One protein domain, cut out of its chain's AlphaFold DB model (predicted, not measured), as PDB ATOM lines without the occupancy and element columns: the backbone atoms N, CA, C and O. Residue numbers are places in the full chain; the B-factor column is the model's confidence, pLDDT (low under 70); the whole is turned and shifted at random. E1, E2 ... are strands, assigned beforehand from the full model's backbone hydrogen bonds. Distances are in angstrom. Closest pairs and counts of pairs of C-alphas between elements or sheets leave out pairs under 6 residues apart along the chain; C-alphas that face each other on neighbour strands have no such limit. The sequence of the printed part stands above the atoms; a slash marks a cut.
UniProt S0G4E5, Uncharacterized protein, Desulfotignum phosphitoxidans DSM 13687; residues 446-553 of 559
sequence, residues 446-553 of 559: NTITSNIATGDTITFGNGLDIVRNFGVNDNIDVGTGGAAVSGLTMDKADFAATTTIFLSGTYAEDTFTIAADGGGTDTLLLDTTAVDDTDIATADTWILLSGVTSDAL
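Overview. This is residues 446 to 553 of the 559 residues of an uncharacterized protein of Desulfotignum phosphitoxidans DSM 13687 (UniProt S0G4E5). With little regular structure, the domain is mostly loops round a strongly twisted six-stranded sheet, bent at E4, with E3 apart from it. The printed part, 108 residues, is all strand: 34 residues in seven named strands, E1 to E7, six making the mixed sheet E1, E5, E4, E6, E7, E2. It is compact, radius of gyration of the C-alphas 12.6 A, spanning 33 by 29 by 26 A.

Along the chain. E1, residues 457 to 459, begins at C-alpha (218.284, 226.781, 242.445). E2 is residues 465 to 468, E3 475 to 477, E4 501 to 508, 20.2 A long, E5 511 to 514, E6 522 to 527. E7, 541 to 546, ends at C-alpha (220.067, 219.759, 228.089).

Arrangement. E4 bends by 67 degrees at residue 505. E4 and E5 are a hairpin, N 513 being 2.9 A from O 506. E4 and E6 are antiparallel, N 503 being 2.8 A from O 524.

Size, cuts and confidence. Long links are E3 to E4 and E6 to E7. pLDDT is under 70 at residues 481, 497 and 529 to 533.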
ATOM      1  N   ASN A 446     223.189 230.878 244.164       92.25
ATOM      2  CA  ASN A 446     222.391 229.689 244.469       92.25
ATOM      3  C   ASN A 446     221.568 229.871 245.759       92.25
ATOM      4  O   ASN A 446     221.823 230.790 246.543       92.25
ATOM      5  N   THR A 447     220.567 229.013 245.983       95.69
ATOM      6  CA  THR A 447     219.740 229.002 247.213       95.69
ATOM      7  C   THR A 447     220.213 227.998 248.264       95.69
ATOM      8  O   THR A 447     219.592 227.884 249.323       95.69
ATOM      9  N   ILE A 448     221.301 227.273 247.997       93.00
ATOM     10  CA  ILE A 448     221.746 226.135 248.800       93.00
ATOM     11  C   ILE A 448     222.392 226.650 250.090       93.00
ATOM     12  O   ILE A 448     223.417 227.330 250.086       93.00
ATOM     13  N   THR A 449     221.788 226.321 251.233       89.56
ATOM     14  CA  THR A 449     222.244 226.823 252.547       89.56
ATOM     15  C   THR A 449     223.097 225.831 253.334       89.56
ATOM     16  O   THR A 449     223.908 226.249 254.158       89.56
ATOM     17  N   SER A 450     222.899 224.531 253.114       89.62
ATOM     18  CA  SER A 450     223.653 223.445 253.753       89.62
ATOM     19  C   SER A 450     223.724 222.261 252.794       89.62
ATOM     20  O   SER A 450     224.492 222.298 251.841       89.62
ATOM     21  N   ASN A 451     222.872 221.258 252.988       93.88
ATOM     22  CA  ASN A 451     222.742 220.142 252.072       93.88
ATOM     23  C   ASN A 451     221.938 220.550 250.837       93.88
ATOM     24  O   ASN A 451     220.946 221.273 250.954       93.88
ATOM     25  N   ILE A 452     222.335 220.023 249.685       94.44
ATOM     26  CA  ILE A 452     221.623 220.199 248.421       94.44
ATOM     27  C   ILE A 452     220.261 219.505 248.509       94.44
ATOM     28  O   ILE A 452     220.182 218.315 248.841       94.44
ATOM     29  N   ALA A 453     219.183 220.227 248.205       96.06
ATOM     30  CA  ALA A 453     217.821 219.719 248.281       96.06
ATOM     31  C   ALA A 453     217.008 219.993 247.008       96.06
ATOM     32  O   ALA A 453     217.275 220.900 246.226       96.06
ATOM     33  N   THR A 454     215.947 219.209 246.816       97.38
ATOM     34  CA  THR A 454     214.968 219.465 245.754       97.38
ATOM     35  C   THR A 454     214.322 220.840 245.930       97.38
ATOM     36  O   THR A 454     213.867 221.188 247.022       97.38
ATOM     37  N   GLY A 455     214.213 221.583 244.832       96.75
ATOM     38  CA  GLY A 455     213.702 222.949 244.787       96.75
ATOM     39  C   GLY A 455     214.771 224.016 245.001       96.75
ATOM     40  O   GLY A 455     214.460 225.189 244.802       96.75
ATOM     41  N   ASP A 456     215.999 223.638 245.372       97.69
ATOM     42  CA  ASP A 456     217.119 224.572 245.338       97.69
ATOM     43  C   ASP A 456     217.423 224.998 243.899       97.69
ATOM     44  O   ASP A 456     217.210 224.241 242.946       97.69
ATOM     45  N   THR A 457     217.929 226.217 243.745       96.06
ATOM     46  CA  THR A 457     218.284 226.781 242.445       96.06
ATOM     47  C   THR A 457     219.748 227.174 242.393       96.06
ATOM     48  O   THR A 457     220.300 227.665 243.381       96.06
ATOM     49  N   ILE A 458     220.344 227.023 241.215       94.06
ATOM     50  CA  ILE A 458     221.666 227.531 240.859       94.06
ATOM     51  C   ILE A 458     221.477 228.417 239.629       94.06
ATOM     52  O   ILE A 458     220.905 227.978 238.636       94.06
ATOM     53  N   THR A 459     221.911 229.667 239.709       92.62
ATOM     54  CA  THR A 459     221.843 230.632 238.614       92.62
ATOM     55  C   THR A 459     223.236 230.837 238.052       92.62
ATOM     56  O   THR A 459     224.204 231.036 238.793       92.62
ATOM     57  N   PHE A 460     223.320 230.808 236.734       89.69
ATOM     58  CA  PHE A 460     224.524 231.055 235.968       89.69
ATOM     59  C   PHE A 460     224.443 232.464 235.381       89.69
ATOM     60  O   PHE A 460     223.361 233.003 235.167       89.69
ATOM     61  N   GLY A 461     225.593 233.120 235.263       80.88
ATOM     62  CA  GLY A 461     225.692 234.355 234.490       80.88
ATOM     63  C   GLY A 461     226.055 233.984 233.062       80.88
ATOM     64  O   GLY A 461     225.342 233.222 232.421       80.88
ATOM     65  N   ASN A 462     227.226 234.441 232.632       73.75
ATOM     66  CA  ASN A 462     227.899 233.884 231.467       73.75
ATOM     67  C   ASN A 462     228.855 232.788 231.939       73.75
ATOM     68  O   ASN A 462     229.416 232.895 233.034       73.75
ATOM     69  N   GLY A 463     229.046 231.772 231.109       80.12
ATOM     70  CA  GLY A 463     230.091 230.779 231.293       80.12
ATOM     71  C   GLY A 463     229.606 229.360 231.542       80.12
ATOM     72  O   GLY A 463     230.440 228.545 231.889       80.12
ATOM     73  N   LEU A 464     228.301 229.066 231.463       91.12
ATOM     74  CA  LEU A 464     227.816 227.684 231.539       91.12
ATOM     75  C   LEU A 464     227.846 227.057 230.151       91.12
ATOM     76  O   LEU A 464     227.133 227.534 229.265       91.12
ATOM     77  N   ASP A 465     228.541 225.933 230.033       93.69
ATOM     78  CA  ASP A 465     228.539 225.166 228.796       93.69
ATOM     79  C   ASP A 465     227.298 224.292 228.707       93.69
ATOM     80  O   ASP A 465     226.869 223.647 229.671       93.69
ATOM     81  N   ILE A 466     226.688 224.276 227.527       94.38
ATOM     82  CA  ILE A 466     225.440 223.574 227.262       94.38
ATOM     83  C   ILE A 466     225.644 222.592 226.121       94.38
ATOM     84  O   ILE A 466     225.818 222.976 224.965       94.38
ATOM     85  N   VAL A 467     225.479 221.313 226.432       94.38
ATOM     86  CA  VAL A 467     225.444 220.230 225.452       94.38
ATOM     87  C   VAL A 467     224.000 219.833 225.184       94.38
ATOM     88  O   VAL A 467     223.223 219.564 226.105       94.38
ATOM     89  N   ARG A 468     223.632 219.758 223.908       92.06
ATOM     90  CA  ARG A 468     222.317 219.300 223.451       92.06
ATOM     91  C   ARG A 468     222.420 217.986 222.695       92.06
ATOM     92  O   ARG A 468     223.389 217.745 221.981       92.06
ATOM     93  N   ASN A 469     221.355 217.189 222.814       88.81
ATOM     94  CA  ASN A 469     221.198 215.867 222.195       88.81
ATOM     95  C   ASN A 469     222.264 214.841 222.610       88.81
ATOM     96  O   ASN A 469     222.543 213.917 221.853       88.81
ATOM     97  N   PHE A 470     222.810 214.982 223.817       88.75
ATOM     98  CA  PHE A 470     223.739 214.011 224.376       88.75
ATOM     99  C   PHE A 470     223.048 212.646 224.572       88.75
ATOM    100  O   PHE A 470     221.970 212.543 225.169       88.75
ATOM    101  N   GLY A 471     223.641 211.597 224.016       83.94
ATOM    102  CA  GLY A 471     223.115 210.243 223.916       83.94
ATOM    103  C   GLY A 471     223.946 209.197 224.663       83.94
ATOM    104  O   GLY A 471     224.919 209.478 225.350       83.94
ATOM    105  N   VAL A 472     223.545 207.929 224.530       78.00
ATOM    106  CA  VAL A 472     224.133 206.804 225.291       78.00
ATOM    107  C   VAL A 472     225.547 206.405 224.862       78.00
ATOM    108  O   VAL A 472     226.181 205.619 225.564       78.00
ATOM    109  N   ASN A 473     226.004 206.878 223.703       77.94
ATOM    110  CA  ASN A 473     227.350 206.612 223.199       77.94
ATOM    111  C   ASN A 473     228.276 207.811 223.396       77.94
ATOM    112  O   ASN A 473     229.447 207.691 223.072       77.94
ATOM    113  N   ASP A 474     227.769 208.929 223.909       85.25
ATOM    114  CA  ASP A 474     228.549 210.147 224.048       85.25
ATOM    115  C   ASP A 474     229.278 210.137 225.390       85.25
ATOM    116  O   ASP A 474     228.834 209.538 226.382       85.25
ATOM    117  N   ASN A 475     230.420 210.808 225.408       88.56
ATOM    118  CA  ASN A 475     231.356 210.790 226.509       88.56
ATOM    119  C   ASN A 475     231.750 212.209 226.885       88.56
ATOM    120  O   ASN A 475     232.056 213.028 226.024       88.56
ATOM    121  N   ILE A 476     231.820 212.468 228.182       89.06
ATOM    122  CA  ILE A 476     232.363 213.707 228.725       89.06
ATOM    123  C   ILE A 476     233.654 213.357 229.453       89.06
ATOM    124  O   ILE A 476     233.677 212.475 230.312       89.06
ATOM    125  N   ASP A 477     234.731 214.026 229.076       88.69
ATOM    126  CA  ASP A 477     236.015 213.995 229.762       88.69
ATOM    127  C   ASP A 477     236.131 215.275 230.584       88.69
ATOM    128  O   ASP A 477     236.407 216.339 230.037       88.69
ATOM    129  N   VAL A 478     235.881 215.152 231.886       81.38
ATOM    130  CA  VAL A 478     236.073 216.218 232.886       81.38
ATOM    131  C   VAL A 478     237.422 216.073 233.611       81.38
ATOM    132  O   VAL A 478     237.638 216.625 234.681       81.38
ATOM    133  N   GLY A 479     238.342 215.248 233.095       76.69
ATOM    134  CA  GLY A 479     239.626 214.954 233.735       76.69
ATOM    135  C   GLY A 479     239.552 214.005 234.941       76.69
ATOM    136  O   GLY A 479     240.594 213.531 235.410       76.69
ATOM    137  N   THR A 480     238.350 213.671 235.428       72.50
ATOM    138  CA  THR A 480     238.131 212.708 236.514       72.50
ATOM    139  C   THR A 480     237.426 211.447 236.009       72.50
ATOM    140  O   THR A 480     236.302 211.458 235.522       72.50
ATOM    141  N   GLY A 481     238.114 210.307 236.115       66.06
ATOM    142  CA  GLY A 481     237.570 209.028 235.662       66.06
ATOM    143  C   GLY A 481     236.658 208.385 236.711       66.06
ATOM    144  O   GLY A 481     237.083 208.142 237.842       66.06
ATOM    145  N   GLY A 482     235.434 208.010 236.337       73.62
ATOM    146  CA  GLY A 482     234.498 207.302 237.217       73.62
ATOM    147  C   GLY A 482     233.037 207.598 236.892       73.62
ATOM    148  O   GLY A 482     232.731 208.491 236.120       73.62
ATOM    149  N   ALA A 483     232.105 206.838 237.474       79.00
ATOM    150  CA  ALA A 483     230.687 207.167 237.336       79.00
ATOM    151  C   ALA A 483     230.358 208.414 238.164       79.00
ATOM    152  O   ALA A 483     230.701 208.449 239.348       79.00
ATOM    153  N   ALA A 484     229.640 209.374 237.575       88.06
ATOM    154  CA  ALA A 484     229.152 210.521 238.326       88.06
ATOM    155  C   ALA A 484     228.248 210.088 239.494       88.06
ATOM    156  O   ALA A 484     227.478 209.124 239.398       88.06
ATOM    157  N   VAL A 485     228.337 210.813 240.606       89.88
ATOM    158  CA  VAL A 485     227.559 210.557 241.827       89.88
ATOM    159  C   VAL A 485     226.492 211.630 242.021       89.88
ATOM    160  O   VAL A 485     226.698 212.786 241.667       89.88
ATOM    161  N   SER A 486     225.342 211.270 242.598       92.62
ATOM    162  CA  SER A 486     224.292 212.263 242.860       92.62
ATOM    163  C   SER A 486     224.752 213.255 243.922       92.62
ATOM    164  O   SER A 486     225.117 212.851 245.026       92.62
ATOM    165  N   GLY A 487     224.663 214.548 243.616       92.12
ATOM    166  CA  GLY A 487     224.892 215.623 244.579       92.12
ATOM    167  C   GLY A 487     223.737 215.809 245.564       92.12
ATOM    168  O   GLY A 487     223.877 216.525 246.555       92.12
ATOM    169  N   LEU A 488     222.579 215.178 245.339       93.31
ATOM    170  CA  LEU A 488     221.418 215.358 246.203       93.31
ATOM    171  C   LEU A 488     221.750 214.901 247.627       93.31
ATOM    172  O   LEU A 488     222.284 213.817 247.850       93.31
ATOM    173  N   THR A 489     221.398 215.720 248.618       93.00
ATOM    174  CA  THR A 489     221.723 215.543 250.044       93.00
ATOM    175  C   THR A 489     223.195 215.707 250.431       93.00
ATOM    176  O   THR A 489     223.472 215.696 251.633       93.00
ATOM    177  N   MET A 490     224.124 215.910 249.489       91.88
ATOM    178  CA  MET A 490     225.509 216.256 249.828       91.88
ATOM    179  C   MET A 490     225.566 217.627 250.505       91.88
ATOM    180  O   MET A 490     224.754 218.503 250.205       91.88
ATOM    181  N   ASP A 491     226.498 217.802 251.444       90.50
ATOM    182  CA  ASP A 491     226.813 219.128 251.978       90.50
ATOM    183  C   ASP A 491     227.503 219.934 250.877       90.50
ATOM    184  O   ASP A 491     228.415 219.435 250.219       90.50
ATOM    185  N   LYS A 492     227.067 221.179 250.680       86.94
ATOM    186  CA  LYS A 492     227.612 222.060 249.650       86.94
ATOM    187  C   LYS A 492     229.113 222.332 249.779       86.94
ATOM    188  O   LYS A 492     229.648 222.911 248.849       86.94
ATOM    189  N   ALA A 493     229.739 222.033 250.923       85.88
ATOM    190  CA  ALA A 493     231.153 222.288 251.215       85.88
ATOM    191  C   ALA A 493     232.005 221.009 251.378       85.88
ATOM    192  O   ALA A 493     233.154 221.102 251.821       85.88
ATOM    193  N   ASP A 494     231.455 219.829 251.071       83.25
ATOM    194  CA  ASP A 494     232.112 218.525 251.273       83.25
ATOM    195  C   ASP A 494     232.222 217.716 249.969       83.25
ATOM    196  O   ASP A 494     232.029 216.497 249.953       83.25
ATOM    197  N   PHE A 495     232.496 218.386 248.847       79.25
ATOM    198  CA  PHE A 495     232.785 217.687 247.597       79.25
ATOM    199  C   PHE A 495     234.166 217.036 247.657       79.25
ATOM    200  O   PHE A 495     235.154 217.640 248.078       79.25
ATOM    201  N   ALA A 496     234.230 215.764 247.270       70.44
ATOM    202  CA  ALA A 496     235.483 215.036 247.200       70.44
ATOM    203  C   ALA A 496     236.148 215.318 245.853       70.44
ATOM    204  O   ALA A 496     235.596 214.940 244.821       70.44
ATOM    205  N   ALA A 497     237.352 215.898 245.884       65.69
ATOM    206  CA  ALA A 497     238.174 216.063 244.690       65.69
ATOM    207  C   ALA A 497     238.251 214.749 243.899       65.69
ATOM    208  O   ALA A 497     238.325 213.667 244.498       65.69
ATOM    209  N   THR A 498     238.275 214.842 242.570       70.06
ATOM    210  CA  THR A 498     238.276 213.702 241.630       70.06
ATOM    211  C   THR A 498     236.958 212.932 241.503       70.06
ATOM    212  O   THR A 498     236.964 211.760 241.122       70.06
ATOM    213  N   THR A 499     235.828 213.558 241.840       80.00
ATOM    214  CA  THR A 499     234.503 212.947 241.689       80.00
ATOM    215  C   THR A 499     233.571 213.872 240.921       80.00
ATOM    216  O   THR A 499     233.112 214.871 241.467       80.00
ATOM    217  N   THR A 500     233.180 213.470 239.711       86.75
ATOM    218  CA  THR A 500     232.096 214.137 238.988       86.75
ATOM    219  C   THR A 500     230.783 213.998 239.755       86.75
ATOM    220  O   THR A 500     230.361 212.893 240.120       86.75
ATOM    221  N   ILE A 501     230.099 215.112 239.982       89.31
ATOM    222  CA  ILE A 501     228.803 215.159 240.654       89.31
ATOM    223  C   ILE A 501     227.730 215.526 239.628       89.31
ATOM    224  O   ILE A 501     227.931 216.402 238.791       89.31
ATOM    225  N   PHE A 502     226.569 214.873 239.707       93.19
ATOM    226  CA  PHE A 502     225.399 215.233 238.910       93.19
ATOM    227  C   PHE A 502     224.250 215.746 239.779       93.19
ATOM    228  O   PHE A 502     224.025 215.288 240.904       93.19
ATOM    229  N   LEU A 503     223.465 216.659 239.216       95.44
ATOM    230  CA  LEU A 503     222.196 217.134 239.749       95.44
ATOM    231  C   LEU A 503     221.133 216.998 238.661       95.44
ATOM    232  O   LEU A 503     221.330 217.415 237.523       95.44
ATOM    233  N   SER A 504     219.990 216.414 239.014       97.75
ATOM    234  CA  SER A 504     218.843 216.302 238.098       97.75
ATOM    235  C   SER A 504     217.951 217.524 238.256       97.75
ATOM    236  O   SER A 504     217.807 218.016 239.378       97.75
ATOM    237  N   GLY A 505     217.344 218.030 237.184       97.88
ATOM    238  CA  GLY A 505     216.550 219.250 237.280       97.88
ATOM    239  C   GLY A 505     216.017 219.781 235.959       97.88
ATOM    240  O   GLY A 505     215.896 219.064 234.967       97.88
ATOM    241  N   THR A 506     215.641 221.053 235.971       98.00
ATOM    242  CA  THR A 506     215.216 221.784 234.774       98.00
ATOM    243  C   THR A 506     215.992 223.086 234.692       98.00
ATOM    244  O   THR A 506     216.019 223.841 235.669       98.00
ATOM    245  N   TYR A 507     216.597 223.345 233.536       96.06
ATOM    246  CA  TYR A 507     217.275 224.603 233.240       96.06
ATOM    247  C   TYR A 507     216.365 225.532 232.435       96.06
ATOM    248  O   TYR A 507     215.846 225.157 231.384       96.06
ATOM    249  N   ALA A 508     216.152 226.749 232.929       94.88
ATOM    250  CA  ALA A 508     215.399 227.783 232.231       94.88
ATOM    251  C   ALA A 508     215.846 229.170 232.701       94.88
ATOM    252  O   ALA A 508     216.047 229.367 233.897       94.88
ATOM    253  N   GLU A 509     215.948 230.129 231.773       90.62
ATOM    254  CA  GLU A 509     216.307 231.529 232.078       90.62
ATOM    255  C   GLU A 509     217.566 231.620 232.966       90.62
ATOM    256  O   GLU A 509     217.545 232.168 234.070       90.62
ATOM    257  N   ASP A 510     218.643 230.976 232.513       91.31
ATOM    258  CA  ASP A 510     219.949 230.903 233.178       91.31
ATOM    259  C   ASP A 510     219.947 230.247 234.569       91.31
ATOM    260  O   ASP A 510     220.938 230.276 235.298       91.31
ATOM    261  N   THR A 511     218.834 229.620 234.958       94.38
ATOM    262  CA  THR A 511     218.648 229.036 236.285       94.38
ATOM    263  C   THR A 511     218.328 227.550 236.198       94.38
ATOM    264  O   THR A 511     217.336 227.129 235.605       94.38
ATOM    265  N   PHE A 512     219.146 226.743 236.866       96.44
ATOM    266  CA  PHE A 512     218.899 225.328 237.095       96.44
ATOM    267  C   PHE A 512     218.109 225.136 238.389       96.44
ATOM    268  O   PHE A 512     218.559 225.543 239.460       96.44
ATOM    269  N   THR A 513     216.939 224.502 238.312       97.94
ATOM    270  CA  THR A 513     216.136 224.120 239.485       97.94
ATOM    271  C   THR A 513     216.284 222.629 239.756       97.94
ATOM    272  O   THR A 513     215.907 221.805 238.921       97.94
ATOM    273  N   ILE A 514     216.792 222.283 240.936       98.19
ATOM    274  CA  ILE A 514     217.131 220.913 241.325       98.19
ATOM    275  C   ILE A 514     215.860 220.102 241.605       98.19
ATOM    276  O   ILE A 514     214.979 220.508 242.368       98.19
ATOM    277  N   ALA A 515     215.776 218.919 241.010       98.19
ATOM    278  CA  ALA A 515     214.737 217.921 241.209       98.19
ATOM    279  C   ALA A 515     215.240 216.762 242.095       98.19
ATOM    280  O   ALA A 515     216.328 216.802 242.664       98.19
ATOM    281  N   ALA A 516     214.414 215.730 242.267       97.12
ATOM    282  CA  ALA A 516     214.915 214.438 242.735       97.12
ATOM    283  C   ALA A 516     215.733 213.767 241.617       97.12
ATOM    284  O   ALA A 516     215.514 214.082 240.448       97.12
ATOM    285  N   ASP A 517     216.611 212.822 241.962       95.69
ATOM    286  CA  ASP A 517     217.339 212.021 240.967       95.69
ATOM    287  C   ASP A 517     216.380 211.391 239.942       95.69
ATOM    288  O   ASP A 517     215.294 210.923 240.303       95.69
ATOM    289  N   GLY A 518     216.753 211.445 238.660       94.56
ATOM    290  CA  GLY A 518     215.914 211.040 237.524       94.56
ATOM    291  C   GLY A 518     214.745 211.987 237.205       94.56
ATOM    292  O   GLY A 518     214.032 211.791 236.223       94.56
ATOM    293  N   GLY A 519     214.515 213.021 238.019       95.38
ATOM    294  CA  GLY A 519     213.483 214.034 237.811       95.38
ATOM    295  C   GLY A 519     213.964 215.228 236.986       95.38
ATOM    296  O   GLY A 519     215.144 215.559 236.975       95.38
ATOM    297  N   GLY A 520     213.020 215.926 236.349       95.50
ATOM    298  CA  GLY A 520     213.332 217.051 235.466       95.50
ATOM    299  C   GLY A 520     213.612 216.612 234.027       95.50
ATOM    300  O   GLY A 520     213.226 215.515 233.622       95.50
ATOM    301  N   THR A 521     214.213 217.503 233.246       96.31
ATOM    302  CA  THR A 521     214.511 217.320 231.813       96.31
ATOM    303  C   THR A 521     215.989 217.432 231.493       96.31
ATOM    304  O   THR A 521     216.385 217.029 230.408       96.31
ATOM    305  N   ASP A 522     216.785 217.969 232.412       97.69
ATOM    306  CA  ASP A 522     218.182 218.310 232.199       97.69
ATOM    307  C   ASP A 522     219.033 217.743 233.341       97.69
ATOM    308  O   ASP A 522     218.551 217.532 234.463       97.69
ATOM    309  N   THR A 523     220.317 217.526 233.060       96.12
ATOM    310  CA  THR A 523     221.301 217.106 234.058       96.12
ATOM    311  C   THR A 523     222.434 218.107 234.093       96.12
ATOM    312  O   THR A 523     223.068 218.367 233.076       96.12
ATOM    313  N   LEU A 524     222.686 218.665 235.270       94.88
ATOM    314  CA  LEU A 524     223.827 219.530 235.518       94.88
ATOM    315  C   LEU A 524     224.955 218.684 236.095       94.88
ATOM    316  O   LEU A 524     224.739 217.935 237.050       94.88
ATOM    317  N   LEU A 525     226.137 218.806 235.514       91.75
ATOM    318  CA  LEU A 525     227.353 218.165 235.979       91.75
ATOM    319  C   LEU A 525     228.295 219.226 236.528       91.75
ATOM    320  O   LEU A 525     228.351 220.350 236.026       91.75
ATOM    321  N   LEU A 526     229.020 218.841 237.565       86.94
ATOM    322  CA  LEU A 526     230.079 219.638 238.152       86.94
ATOM    323  C   LEU A 526     231.254 218.731 238.492       86.94
ATOM    324  O   LEU A 526     231.064 217.576 238.889       86.94
ATOM    325  N   ASP A 527     232.451 219.271 238.348       81.75
ATOM    326  CA  ASP A 527     233.677 218.621 238.784       81.75
ATOM    327  C   ASP A 527     234.554 219.620 239.532       81.75
ATOM    328  O   ASP A 527     234.513 220.825 239.269       81.75
ATOM    329  N   THR A 528     235.318 219.104 240.490       74.06
ATOM    330  CA  THR A 528     236.324 219.865 241.222       74.06
ATOM    331  C   THR A 528     237.645 219.109 241.152       74.06
ATOM    332  O   THR A 528     237.795 217.969 241.621       74.06
ATOM    333  N   THR A 529     238.625 219.723 240.498       65.94
ATOM    334  CA  THR A 529     239.919 219.086 240.228       65.94
ATOM    335  C   THR A 529     240.970 219.513 241.248       65.94
ATOM    336  O   THR A 529     241.917 218.759 241.520       65.94
ATOM    337  N   ALA A 530     240.773 220.651 241.922       66.25
ATOM    338  CA  ALA A 530     241.595 221.079 243.045       66.25
ATOM    339  C   ALA A 530     241.193 220.397 244.374       66.25
ATOM    340  O   ALA A 530     240.038 220.362 244.785       66.25
ATOM    341  N   VAL A 531     242.181 219.877 245.116       61.97
ATOM    342  CA  VAL A 531     241.965 219.201 246.420       61.97
ATOM    343  C   VAL A 531     241.442 220.117 247.534       61.97
ATOM    344  O   VAL A 531     241.053 219.632 248.597       61.97
ATOM    345  N   ASP A 532     241.494 221.427 247.323       66.25
ATOM    346  CA  ASP A 532     240.971 222.479 248.189       66.25
ATOM    347  C   ASP A 532     239.681 223.125 247.659       66.25
ATOM    348  O   ASP A 532     239.085 223.929 248.379       66.25
ATOM    349  N   ASP A 533     239.218 222.728 246.471       69.56
ATOM    350  CA  ASP A 533     237.919 223.104 245.923       69.56
ATOM    351  C   ASP A 533     236.866 222.046 246.288       69.56
ATOM    352  O   ASP A 533     236.635 221.057 245.589       69.56
ATOM    353  N   THR A 534     236.271 222.219 247.468       73.94
ATOM    354  CA  THR A 534     235.243 221.311 248.000       73.94
ATOM    355  C   THR A 534     233.871 221.971 248.113       73.94
ATOM    356  O   THR A 534     232.946 221.343 248.630       73.94
ATOM    357  N   ASP A 535     233.727 223.235 247.691       78.56
ATOM    358  CA  ASP A 535     232.474 223.987 247.784       78.56
ATOM    359  C   ASP A 535     231.836 224.160 246.404       78.56
ATOM    360  O   ASP A 535     232.479 224.555 245.439       78.56
ATOM    361  N   ILE A 536     230.525 223.955 246.325       81.50
ATOM    362  CA  ILE A 536     229.741 224.221 245.116       81.50
ATOM    363  C   ILE A 536     229.914 225.657 244.597       81.50
ATOM    364  O   ILE A 536     229.724 225.925 243.419       81.50
ATOM    365  N   ALA A 537     230.254 226.605 245.470       75.62
ATOM    366  CA  ALA A 537     230.514 227.985 245.081       75.62
ATOM    367  C   ALA A 537     231.882 228.195 244.411       75.62
ATOM    368  O   ALA A 537     232.083 229.244 243.803       75.62
ATOM    369  N   THR A 538     232.820 227.260 244.568       73.94
ATOM    370  CA  THR A 538     234.183 227.352 244.030       73.94
ATOM    371  C   THR A 538     234.468 226.361 242.911       73.94
ATOM    372  O   THR A 538     235.496 226.540 242.274       73.94
ATOM    373  N   ALA A 539     233.527 225.448 242.629       73.88
ATOM    374  CA  ALA A 539     233.625 224.425 241.594       73.88
ATOM    375  C   ALA A 539     234.246 224.934 240.281       73.88
ATOM    376  O   ALA A 539     233.695 225.839 239.639       73.88
ATOM    377  N   ASP A 540     235.354 224.300 239.902       71.75
ATOM    378  CA  ASP A 540     236.210 224.642 238.763       71.75
ATOM    379  C   ASP A 540     235.536 224.480 237.389       71.75
ATOM    380  O   ASP A 540     235.985 225.080 236.410       71.75
ATOM    381  N   THR A 541     234.496 223.646 237.270       81.88
ATOM    382  CA  THR A 541     233.886 223.308 235.974       81.88
ATOM    383  C   THR A 541     232.415 222.925 236.097       81.88
ATOM    384  O   THR A 541     232.025 222.154 236.980       81.88
ATOM    385  N   TRP A 542     231.598 223.436 235.171       88.31
ATOM    386  CA  TRP A 542     230.171 223.149 235.054       88.31
ATOM    387  C   TRP A 542     229.816 222.752 233.627       88.31
ATOM    388  O   TRP A 542     230.325 223.319 232.676       88.31
ATOM    389  N   ILE A 543     228.905 221.803 233.456       92.62
ATOM    390  CA  ILE A 543     228.367 221.500 232.127       92.62
ATOM    391  C   ILE A 543     226.920 221.041 232.248       92.62
ATOM    392  O   ILE A 543     226.559 220.240 233.116       92.62
ATOM    393  N   LEU A 544     226.058 221.576 231.392       94.75
ATOM    394  CA  LEU A 544     224.647 221.232 231.337       94.75
ATOM    395  C   LEU A 544     224.375 220.291 230.170       94.75
ATOM    396  O   LEU A 544     224.551 220.649 229.008       94.75
ATOM    397  N   LEU A 545     223.816 219.126 230.476       94.94
ATOM    398  CA  LEU A 545     223.247 218.222 229.484       94.94
ATOM    399  C   LEU A 545     221.762 218.530 229.340       94.94
ATOM    400  O   LEU A 545     220.929 218.096 230.142       94.94
ATOM    401  N   SER A 546     221.436 219.321 228.323       95.12
ATOM    402  CA  SER A 546     220.067 219.759 228.089       95.12
ATOM    403  C   SER A 546     219.248 218.677 227.389       95.12
ATOM    404  O   SER A 546     219.668 218.096 226.384       95.12
ATOM    405  N   GLY A 547     218.057 218.405 227.920       94.06
ATOM    406  CA  GLY A 547     217.176 217.342 227.440       94.06
ATOM    407  C   GLY A 547     217.602 215.929 227.855       94.06
ATOM    408  O   GLY A 547     217.009 214.962 227.374       94.06
ATOM    409  N   VAL A 548     218.601 215.793 228.734       92.19
ATOM    410  CA  VAL A 548     219.099 214.507 229.235       92.19
ATOM    411  C   VAL A 548     218.789 214.355 230.715       92.19
ATOM    412  O   VAL A 548     219.248 215.127 231.553       92.19
ATOM    413  N   THR A 549     218.040 213.309 231.058       93.31
ATOM    414  CA  THR A 549     217.801 212.921 232.452       93.31
ATOM    415  C   THR A 549     218.986 212.130 232.997       93.31
ATOM    416  O   THR A 549     219.523 211.285 232.283       93.31
ATOM    417  N   SER A 550     219.318 212.287 234.276       92.06
ATOM    418  CA  SER A 550     220.439 211.573 234.909       92.06
ATOM    419  C   SER A 550     220.318 210.045 234.853       92.06
ATOM    420  O   SER A 550     221.331 209.360 234.762       92.06
ATOM    421  N   ASP A 551     219.095 209.505 234.794       90.31
ATOM    422  CA  ASP A 551     218.826 208.071 234.586       90.31
ATOM    423  C   ASP A 551     219.334 207.537 233.230       90.31
ATOM    424  O   ASP A 551     219.460 206.324 233.046       90.31
ATOM    425  N   ALA A 552     219.599 208.425 232.266       86.69
ATOM    426  CA  ALA A 552     220.159 208.077 230.964       86.69
ATOM    427  C   ALA A 552     221.696 207.994 230.980       86.69
ATOM    428  O   ALA A 552     222.279 207.471 230.029       86.69
ATOM    429  N   LEU A 553     222.350 208.481 232.042       85.94
ATOM    430  CA  LEU A 553     223.804 208.473 232.171       85.94
ATOM    431  C   LEU A 553     224.303 207.117 232.681       85.94
ATOM    432  O   LEU A 553     223.661 206.438 233.483       85.94
TER     433      LEU A 553